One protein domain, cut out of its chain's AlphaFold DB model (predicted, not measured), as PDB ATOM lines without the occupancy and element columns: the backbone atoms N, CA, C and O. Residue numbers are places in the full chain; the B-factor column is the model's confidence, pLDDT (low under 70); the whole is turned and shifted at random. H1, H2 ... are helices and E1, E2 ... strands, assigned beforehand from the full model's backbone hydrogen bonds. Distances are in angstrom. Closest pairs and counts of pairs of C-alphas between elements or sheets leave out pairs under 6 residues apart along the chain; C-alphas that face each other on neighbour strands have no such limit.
ATOM      1  N   PRO A   3     157.800 129.034 150.387       83.38
ATOM      2  CA  PRO A   3     156.714 128.056 150.260       83.38
ATOM      3  C   PRO A   3     156.466 127.563 148.827       83.38
ATOM      4  O   PRO A   3     155.911 126.491 148.632       83.38
ATOM      5  N   GLY A   4     156.876 128.336 147.814       79.69
ATOM      6  CA  GLY A   4     156.737 127.966 146.402       79.69
ATOM      7  C   GLY A   4     157.932 127.198 145.831       79.69
ATOM      8  O   GLY A   4     157.972 126.954 144.627       79.69
ATOM      9  N   VAL A   5     158.941 126.873 146.645       82.19
ATOM     10  CA  VAL A   5     160.139 126.157 146.191       82.19
ATOM     11  C   VAL A   5     159.916 124.659 146.354       82.19
ATOM     12  O   VAL A   5     159.822 124.151 147.467       82.19
ATOM     13  N   VAL A   6     159.874 123.938 145.235       73.19
ATOM     14  CA  VAL A   6     159.811 122.474 145.241       73.19
ATOM     15  C   VAL A   6     161.219 121.932 145.451       73.19
ATOM     16  O   VAL A   6     162.049 121.966 144.542       73.19
ATOM     17  N   VAL A   7     161.500 121.433 146.650       66.94
ATOM     18  CA  VAL A   7     162.793 120.828 146.973       66.94
ATOM     19  C   VAL A   7     162.663 119.311 146.864       66.94
ATOM     20  O   VAL A   7     161.895 118.704 147.603       66.94
ATOM     21  N   ARG A   8     163.390 118.696 145.920       60.69
ATOM     22  CA  ARG A   8     163.402 117.230 145.758       60.69
ATOM     23  C   ARG A   8     164.151 116.528 146.893       60.69
ATOM     24  O   ARG A   8     163.738 115.450 147.299       60.69
ATOM     25  N   ASP A   9     165.205 117.157 147.409       61.84
ATOM     26  CA  ASP A   9     165.945 116.702 148.586       61.84
ATOM     27  C   ASP A   9     166.560 117.905 149.325       61.84
ATOM     28  O   ASP A   9     167.491 118.541 148.825       61.84
ATOM     29  N   LEU A  10     166.023 118.240 150.507       58.41
ATOM     30  CA  LEU A  10     166.509 119.350 151.343       58.41
ATOM     31  C   LEU A  10     167.953 119.145 151.821       58.41
ATOM     32  O   LEU A  10     168.609 120.125 152.172       58.41
ATOM     33  N   ALA A  11     168.448 117.905 151.863       56.62
ATOM     34  CA  ALA A  11     169.812 117.612 152.290       56.62
ATOM     35  C   ALA A  11     170.845 117.858 151.181       56.62
ATOM     36  O   ALA A  11     172.009 118.103 151.492       56.62
ATOM     37  N   SER A  12     170.412 117.831 149.916       64.31
ATOM     38  CA  SER A  12     171.274 117.981 148.735       64.31
ATOM     39  C   SER A  12     171.608 119.431 148.368       64.31
ATOM     40  O   SER A  12     172.483 119.671 147.537       64.31
ATOM     41  N   VAL A  13     170.912 120.408 148.959       67.88
ATOM     42  CA  VAL A  13     171.031 121.823 148.593       67.88
ATOM     43  C   VAL A  13     171.593 122.622 149.763       67.88
ATOM     44  O   VAL A  13     170.888 122.930 150.722       67.88
ATOM     45  N   ASP A  14     172.863 123.012 149.667       77.38
ATOM     46  CA  ASP A  14     173.456 123.944 150.624       77.38
ATOM     47  C   ASP A  14     172.963 125.362 150.345       77.38
ATOM     48  O   ASP A  14     173.292 125.946 149.321       77.38
ATOM     49  N   TYR A  15     172.142 125.926 151.230       81.56
ATOM     50  CA  TYR A  15     171.697 127.315 151.120       81.56
ATOM     51  C   TYR A  15     172.711 128.237 151.805       81.56
ATOM     52  O   TYR A  15     172.793 128.264 153.035       81.56
ATOM     53  N   VAL A  16     173.471 129.003 151.023       87.50
ATOM     54  CA  VAL A  16     174.452 129.966 151.541       87.50
ATOM     55  C   VAL A  16     173.927 131.391 151.367       87.50
ATOM     56  O   VAL A  16     173.476 131.771 150.288       87.50
ATOM     57  N   LEU A  17     173.983 132.198 152.430       89.56
ATOM     58  CA  LEU A  17     173.558 133.598 152.397       89.56
ATOM     59  C   LEU A  17     174.376 134.399 151.368       89.56
ATOM     60  O   LEU A  17     175.603 134.350 151.371       89.56
ATOM     61  N   GLY A  18     173.698 135.158 150.505       88.06
ATOM     62  CA  GLY A  18     174.322 135.978 149.461       88.06
ATOM     63  C   GLY A  18     174.784 135.207 148.222       88.06
ATOM     64  O   GLY A  18     175.214 135.822 147.247       88.06
ATOM     65  N   GLU A  19     174.675 133.879 148.212       92.00
ATOM     66  CA  GLU A  19     175.049 133.070 147.057       92.00
ATOM     67  C   GLU A  19     174.093 133.310 145.882       92.00
ATOM     68  O   GLU A  19     172.870 133.398 146.047       92.00
ATOM     69  N   ARG A  20     174.658 133.401 144.675       92.69
ATOM     70  CA  ARG A  20     173.889 133.541 143.439       92.69
ATOM     71  C   ARG A  20     173.374 132.193 142.982       92.69
ATOM     72  O   ARG A  20     174.149 131.260 142.801       92.69
ATOM     73  N   ARG A  21     172.071 132.113 142.732       90.12
ATOM     74  CA  ARG A  21     171.409 130.898 142.258       90.12
ATOM     75  C   ARG A  21     170.464 131.183 141.107       90.12
ATOM     76  O   ARG A  21     169.925 132.283 140.977       90.12
ATOM     77  N   CYS A  22     170.266 130.168 140.278       90.50
ATOM     78  CA  CYS A  22     169.243 130.165 139.246       90.50
ATOM     79  C   CYS A  22     167.973 129.463 139.745       90.50
ATOM     80  O   CYS A  22     168.013 128.625 140.646       90.50
ATOM     81  N   VAL A  23     166.835 129.841 139.171       90.69
ATOM     82  CA  VAL A  23     165.517 129.281 139.464       90.69
ATOM     83  C   VAL A  23     165.029 128.545 138.226       90.69
ATOM     84  O   VAL A  23     165.001 129.111 137.133       90.69
ATOM     85  N   MET A  24     164.639 127.288 138.414       89.62
ATOM     86  CA  MET A  24     164.126 126.403 137.369       89.62
ATOM     87  C   MET A  24     162.688 126.000 137.689       89.62
ATOM     88  O   MET A  24     162.304 125.909 138.857       89.62
ATOM     89  N   SER A  25     161.889 125.763 136.649       88.25
ATOM     90  CA  SER A  25     160.525 125.249 136.802       88.25
ATOM     91  C   SER A  25     160.542 123.719 136.850       88.25
ATOM     92  O   SER A  25     161.365 123.066 136.210       88.25
ATOM     93  N   SER A  26     159.627 123.112 137.606       83.12
ATOM     94  CA  SER A  26     159.586 121.655 137.772       83.12
ATOM     95  C   SER A  26     159.277 120.939 136.450       83.12
ATOM     96  O   SER A  26     158.145 120.944 135.959       83.12
ATOM     97  N   GLY A  27     160.284 120.263 135.891       83.62
ATOM     98  CA  GLY A  27     160.191 119.578 134.600       83.62
ATOM     99  C   GLY A  27     160.508 120.465 133.390       83.62
ATOM    100  O   GLY A  27     160.201 120.082 132.263       83.62
ATOM    101  N   ASN A  28     161.126 121.627 133.609       88.75
ATOM    102  CA  ASN A  28     161.844 122.367 132.579       88.75
ATOM    103  C   ASN A  28     163.315 122.503 133.024       88.75
ATOM    104  O   ASN A  28     163.553 123.068 134.092       88.75
ATOM    105  N   PRO A  29     164.287 121.954 132.273       87.88
ATOM    106  CA  PRO A  29     165.690 121.955 132.688       87.88
ATOM    107  C   PRO A  29     166.349 123.337 132.603       87.88
ATOM    108  O   PRO A  29     167.414 123.533 133.177       87.88
ATOM    109  N   GLU A  30     165.732 124.291 131.906       91.44
ATOM    110  CA  GLU A  30     166.326 125.604 131.676       91.44
ATOM    111  C   GLU A  30     165.913 126.614 132.762       91.44
ATOM    112  O   GLU A  30     164.733 126.691 133.140       91.44
ATOM    113  N   PRO A  31     166.859 127.425 133.270       92.50
ATOM    114  CA  PRO A  31     166.574 128.429 134.281       92.50
ATOM    115  C   PRO A  31     165.790 129.605 133.693       92.50
ATOM    116  O   PRO A  31     166.104 130.118 132.622       92.50
ATOM    117  N   TYR A  32     164.790 130.081 134.435       92.94
ATOM    118  CA  TYR A  32     163.964 131.223 134.029       92.94
ATOM    119  C   TYR A  32     164.216 132.487 134.850       92.94
ATOM    120  O   TYR A  32     163.746 133.564 134.486       92.94
ATOM    121  N   ALA A  33     164.929 132.383 135.970       93.81
ATOM    122  CA  ALA A  33     165.316 133.533 136.773       93.81
ATOM    123  C   ALA A  33     166.655 133.295 137.470       93.81
ATOM    124  O   ALA A  33     167.073 132.155 137.672       93.81
ATOM    125  N   VAL A  34     167.312 134.378 137.871       94.94
ATOM    126  CA  VAL A  34     168.525 134.362 138.693       94.94
ATOM    127  C   VAL A  34     168.385 135.347 139.844       94.94
ATOM    128  O   VAL A  34     167.736 136.390 139.728       94.94
ATOM    129  N   GLY A  35     168.978 135.014 140.983       94.81
ATOM    130  CA  GLY A  35     168.869 135.818 142.188       94.81
ATOM    131  C   GLY A  35     169.936 135.512 143.223       94.81
ATOM    132  O   GLY A  35     170.780 134.643 143.026       94.81
ATOM    133  N   GLU A  36     169.872 136.231 144.335       94.75
ATOM    134  CA  GLU A  36     170.785 136.106 145.472       94.75
ATOM    135  C   GLU A  36     170.031 135.607 146.707       94.75
ATOM    136  O   GLU A  36     168.921 136.058 147.006       94.75
ATOM    137  N   MET A  37     170.612 134.646 147.420       91.69
ATOM    138  CA  MET A  37     170.014 134.063 148.620       91.69
ATOM    139  C   MET A  37     169.948 135.084 149.764       91.69
ATOM    140  O   MET A  37     170.933 135.743 150.088       91.69
ATOM    141  N   ILE A  38     168.781 135.198 150.402       91.44
ATOM    142  CA  ILE A  38     168.513 136.107 151.537       91.44
ATOM    143  C   ILE A  38     168.572 135.358 152.878       91.44
ATOM    144  O   ILE A  38     168.669 135.974 153.934       91.44
ATOM    145  N   LYS A  39     168.491 134.026 152.847       86.75
ATOM    146  CA  LYS A  39     168.580 133.163 154.026       86.75
ATOM    147  C   LYS A  39     169.600 132.059 153.785       86.75
ATOM    148  O   LYS A  39     169.756 131.594 152.658       86.75
ATOM    149  N   ASP A  40     170.260 131.657 154.856       85.81
ATOM    150  CA  ASP A  40     171.134 130.494 154.927       85.81
ATOM    151  C   ASP A  40     170.340 129.209 155.227       85.81
ATOM    152  O   ASP A  40     169.119 129.224 155.419       85.81
ATOM    153  N   ARG A  41     171.035 128.070 155.262       81.69
ATOM    154  CA  ARG A  41     170.445 126.750 155.515       81.69
ATOM    155  C   ARG A  41     169.658 126.706 156.819       81.69
ATOM    156  O   ARG A  41     168.569 126.138 156.839       81.69
ATOM    157  N   GLU A  42     170.150 127.332 157.883       77.94
ATOM    158  CA  GLU A  42     169.425 127.383 159.150       77.94
ATOM    159  C   GLU A  42     168.117 128.170 159.010       77.94
ATOM    160  O   GLU A  42     167.057 127.648 159.356       77.94
ATOM    161  N   GLY A  43     168.150 129.356 158.398       77.56
ATOM    162  CA  GLY A  43     166.965 130.185 158.183       77.56
ATOM    163  C   GLY A  43     165.941 129.618 157.190       77.56
ATOM    164  O   GLY A  43     164.760 129.976 157.261       77.56
ATOM    165  N   VAL A  44     166.363 128.748 156.267       79.25
ATOM    166  CA  VAL A  44     165.484 128.061 155.304       79.25
ATOM    167  C   VAL A  44     164.872 126.794 155.915       79.25
ATOM    168  O   VAL A  44     163.656 126.610 155.836       79.25
ATOM    169  N   VAL A  45     165.693 125.951 156.551       74.38
ATOM    170  CA  VAL A  45     165.285 124.637 157.081       74.38
ATOM    171  C   VAL A  45     164.603 124.764 158.448       74.38
ATOM    172  O   VAL A  45     163.489 124.271 158.612       74.38
ATOM    173  N   HIS A  46     165.199 125.477 159.412       72.62
ATOM    174  CA  HIS A  46     164.589 125.686 160.738       72.62
ATOM    175  C   HIS A  46     163.467 126.729 160.703       72.62
ATOM    176  O   HIS A  46     162.576 126.716 161.547       72.62
ATOM    177  N   GLY A  47     163.471 127.606 159.696       70.62
ATOM    178  CA  GLY A  47     162.385 128.548 159.418       70.62
ATOM    179  C   GLY A  47     161.175 127.932 158.706       70.62
ATOM    180  O   GLY A  47     160.302 128.680 158.264       70.62
ATOM    181  N   GLY A  48     161.140 126.604 158.531       76.62
ATOM    182  CA  GLY A  48     159.992 125.875 157.986       76.62
ATOM    183  C   GLY A  48     159.624 126.241 156.547       76.62
ATOM    184  O   GLY A  48     158.449 126.191 156.203       76.62
ATOM    185  N   MET A  49     160.588 126.655 155.712       80.62
ATOM    186  CA  MET A  49     160.331 127.159 154.352       80.62
ATOM    187  C   MET A  49     159.373 128.366 154.306       80.62
ATOM    188  O   MET A  49     158.677 128.577 153.316       80.62
ATOM    189  N   ILE A  50     159.346 129.212 155.344       80.31
ATOM    190  CA  ILE A  50     158.456 130.381 155.401       80.31
ATOM    191  C   ILE A  50     159.183 131.668 154.976       80.31
ATOM    192  O   ILE A  50     160.325 131.956 155.359       80.31
ATOM    193  N   GLY A  51     158.483 132.500 154.198       85.12
ATOM    194  CA  GLY A  51     158.901 133.862 153.857       85.12
ATOM    195  C   GLY A  51     159.772 133.985 152.601       85.12
ATOM    196  O   GLY A  51     159.716 133.166 151.682       85.12
ATOM    197  N   LYS A  52     160.553 135.068 152.518       90.06
ATOM    198  CA  LYS A  52     161.452 135.358 151.386       90.06
ATOM    199  C   LYS A  52     162.771 134.596 151.564       90.06
ATOM    200  O   LYS A  52     163.378 134.687 152.626       90.06
ATOM    201  N   GLY A  53     163.198 133.862 150.534       88.56
ATOM    202  CA  GLY A  53     164.442 133.073 150.551       88.56
ATOM    203  C   GLY A  53     165.467 133.490 149.501       88.56
ATOM    204  O   GLY A  53     166.656 133.471 149.781       88.56
ATOM    205  N   LEU A  54     165.007 133.927 148.328       91.12
ATOM    206  CA  LEU A  54     165.840 134.391 147.220       91.12
ATOM    207  C   LEU A  54     165.334 135.762 146.756       91.12
ATOM    208  O   LEU A  54     164.129 135.945 146.557       91.12
ATOM    209  N   LYS A  55     166.250 136.713 146.578       94.44
ATOM    210  CA  LYS A  55     166.010 138.003 145.934       94.44
ATOM    211  C   LYS A  55     166.266 137.833 144.444       94.44
ATOM    212  O   LYS A  55     167.412 137.675 144.038       94.44
ATOM    213  N   VAL A  56     165.214 137.863 143.636       94.62
ATOM    214  CA  VAL A  56     165.345 137.777 142.175       94.62
ATOM    215  C   VAL A  56     165.990 139.062 141.652       94.62
ATOM    216  O   VAL A  56     165.559 140.157 142.007       94.62
ATOM    217  N   VAL A  57     167.040 138.910 140.845       94.44
ATOM    218  CA  VAL A  57     167.791 140.009 140.216       94.44
ATOM    219  C   VAL A  57     167.418 140.145 138.741       94.44
ATOM    220  O   VAL A  57     167.344 141.260 138.238       94.44
ATOM    221  N   HIS A  58     167.159 139.026 138.062       94.50
ATOM    222  CA  HIS A  58     166.765 138.993 136.655       94.50
ATOM    223  C   HIS A  58     165.810 137.823 136.402       94.50
ATOM    224  O   HIS A  58     165.971 136.751 136.997       94.50
ATOM    225  N   CYS A  59     164.820 138.018 135.532       93.94
ATOM    226  CA  CYS A  59     163.906 136.960 135.118       93.94
ATOM    227  C   CYS A  59     163.497 137.054 133.648       93.94
ATOM    228  O   CYS A  59     163.539 138.100 133.009       93.94
ATOM    229  N   TYR A  60     163.058 135.920 133.116       93.25
ATOM    230  CA  TYR A  60     162.459 135.814 131.799       93.25
ATOM    231  C   TYR A  60     161.300 136.818 131.636       93.25
ATOM    232  O   TYR A  60     160.503 137.004 132.556       93.25
ATOM    233  N   LEU A  61     161.237 137.466 130.464       91.62
ATOM    234  CA  LEU A  61     160.326 138.565 130.091       91.62
ATOM    235  C   LEU A  61     160.580 139.932 130.746       91.62
ATOM    236  O   LEU A  61     159.858 140.885 130.435       91.62
ATOM    237  N   ASP A  62     161.605 140.084 131.588       93.50
ATOM    238  CA  ASP A  62     161.968 141.400 132.112       93.50
ATOM    239  C   ASP A  62     162.635 142.308 131.057       93.50
ATOM    240  O   ASP A  62     162.909 141.910 129.921       93.50
ATOM    241  N   PHE A  63     162.887 143.569 131.422       92.00
ATOM    242  CA  PHE A  63     163.480 144.547 130.506       92.00
ATOM    243  C   PHE A  63     164.873 144.144 130.014       92.00
ATOM    244  O   PHE A  63     165.219 144.441 128.873       92.00
ATOM    245  N   LEU A  64     165.668 143.464 130.847       91.56
ATOM    246  CA  LEU A  64     167.006 143.026 130.463       91.56
ATOM    247  C   LEU A  64     166.929 141.882 129.442       91.56
ATOM    248  O   LEU A  64     167.682 141.879 128.471       91.56
ATOM    249  N   TRP A  65     165.975 140.963 129.606       92.12
ATOM    250  CA  TRP A  65     165.702 139.907 128.633       92.12
ATOM    251  C   TRP A  65     165.221 140.484 127.294       92.12
ATOM    252  O   TRP A  65     165.697 140.068 126.236       92.12
ATOM    253  N   GLN A  66     164.336 141.489 127.328       89.38
ATOM    254  CA  GLN A  66     163.807 142.157 126.128       89.38
ATOM    255  C   GLN A  66     164.887 142.885 125.313       89.38
ATOM    256  O   GLN A  66     164.771 142.976 124.092       89.38
ATOM    257  N   MET A  67     165.944 143.385 125.961       89.31
ATOM    258  CA  MET A  67     167.096 143.980 125.269       89.31
ATOM    259  C   MET A  67     167.969 142.941 124.547       89.31
ATOM    260  O   MET A  67     168.770 143.307 123.687       89.31
ATOM    261  N   GLY A  68     167.846 141.664 124.912       86.69
ATOM    262  CA  GLY A  68     168.587 140.560 124.316       86.69
ATOM    263  C   GLY A  68     168.012 140.083 122.975       86.69
ATOM    264  O   GLY A  68     167.071 140.662 122.437       86.69
ATOM    265  N   PRO A  69     168.541 138.976 122.426       81.94
ATOM    266  CA  PRO A  69     168.086 138.407 121.154       81.94
ATOM    267  C   PRO A  69     166.693 137.756 121.231       81.94
ATOM    268  O   PRO A  69     166.197 137.284 120.212       81.94
ATOM    269  N   GLN A  70     166.085 137.695 122.425       86.75
ATOM    270  CA  GLN A  70     164.759 137.115 122.693       86.75
ATOM    271  C   GLN A  70     164.592 135.675 122.172       86.75
ATOM    272  O   GLN A  70     163.487 135.204 121.910       86.75
ATOM    273  N   THR A  71     165.703 134.947 122.039       84.38
ATOM    274  CA  THR A  71     165.712 133.534 121.667       84.38
ATOM    275  C   THR A  71     165.198 132.698 122.829       84.38
ATOM    276  O   THR A  71     165.749 132.760 123.931       84.38
TER     277      THR A  71
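What this domain is: This is residues 3 to 71 of the 516 residues of the protein "SUI1 domain-containing protein" of Ectocarpus sp. CCAP 1310/34 (UniProt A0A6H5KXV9). With little regular structure, the model is a small, only just strongly twisted sheet of three antiparallel strands, E1-E2-E3, with the short helix H1 beyond one end and H2 sticking out at the other. The 69 printed residues, 27 in named elements, run E1, E2, H1, E3, H2, a mixed class. The whole is elongated, 41 by 24 by 17 A, and only just loose, close to compact, with a radius of gyration of the C-alphas of 13.3 A.

How they stand to each other: Residues 3 to 19 hold no named element. E1, residues 20 to 24, and E2, residues 31 to 37, form an antiparallel hairpin; N 21 and O 35, 2.9 A apart, are within hydrogen-bond range. E3, residues 54 to 59, is antiparallel to E2, with N 57 and O 34 within hydrogen-bond range at 2.8 A. H1, residues 41 to 45, is not on the sheet; its O i to N i+4 pair is within hydrogen-bond range. H2, residues 63 to 66, is not on the sheet and too short for such a pair.

Where its parts are: E1, 13.5 A long, begins at C-alpha 20 (173.889, 133.541, 143.439). E2 measures 15.8 A, H1 5.8 A and E3 12.5 A. H2, 5.0 A, ends at C-alpha 66 (163.807, 142.157, 126.128).

The domain as a whole: The farthest C-alphas, of His 46 and Pro 69, are 41.7 A apart. The printed part has no cut, and no link is long. Residues 7 to 13 have pLDDT under 70.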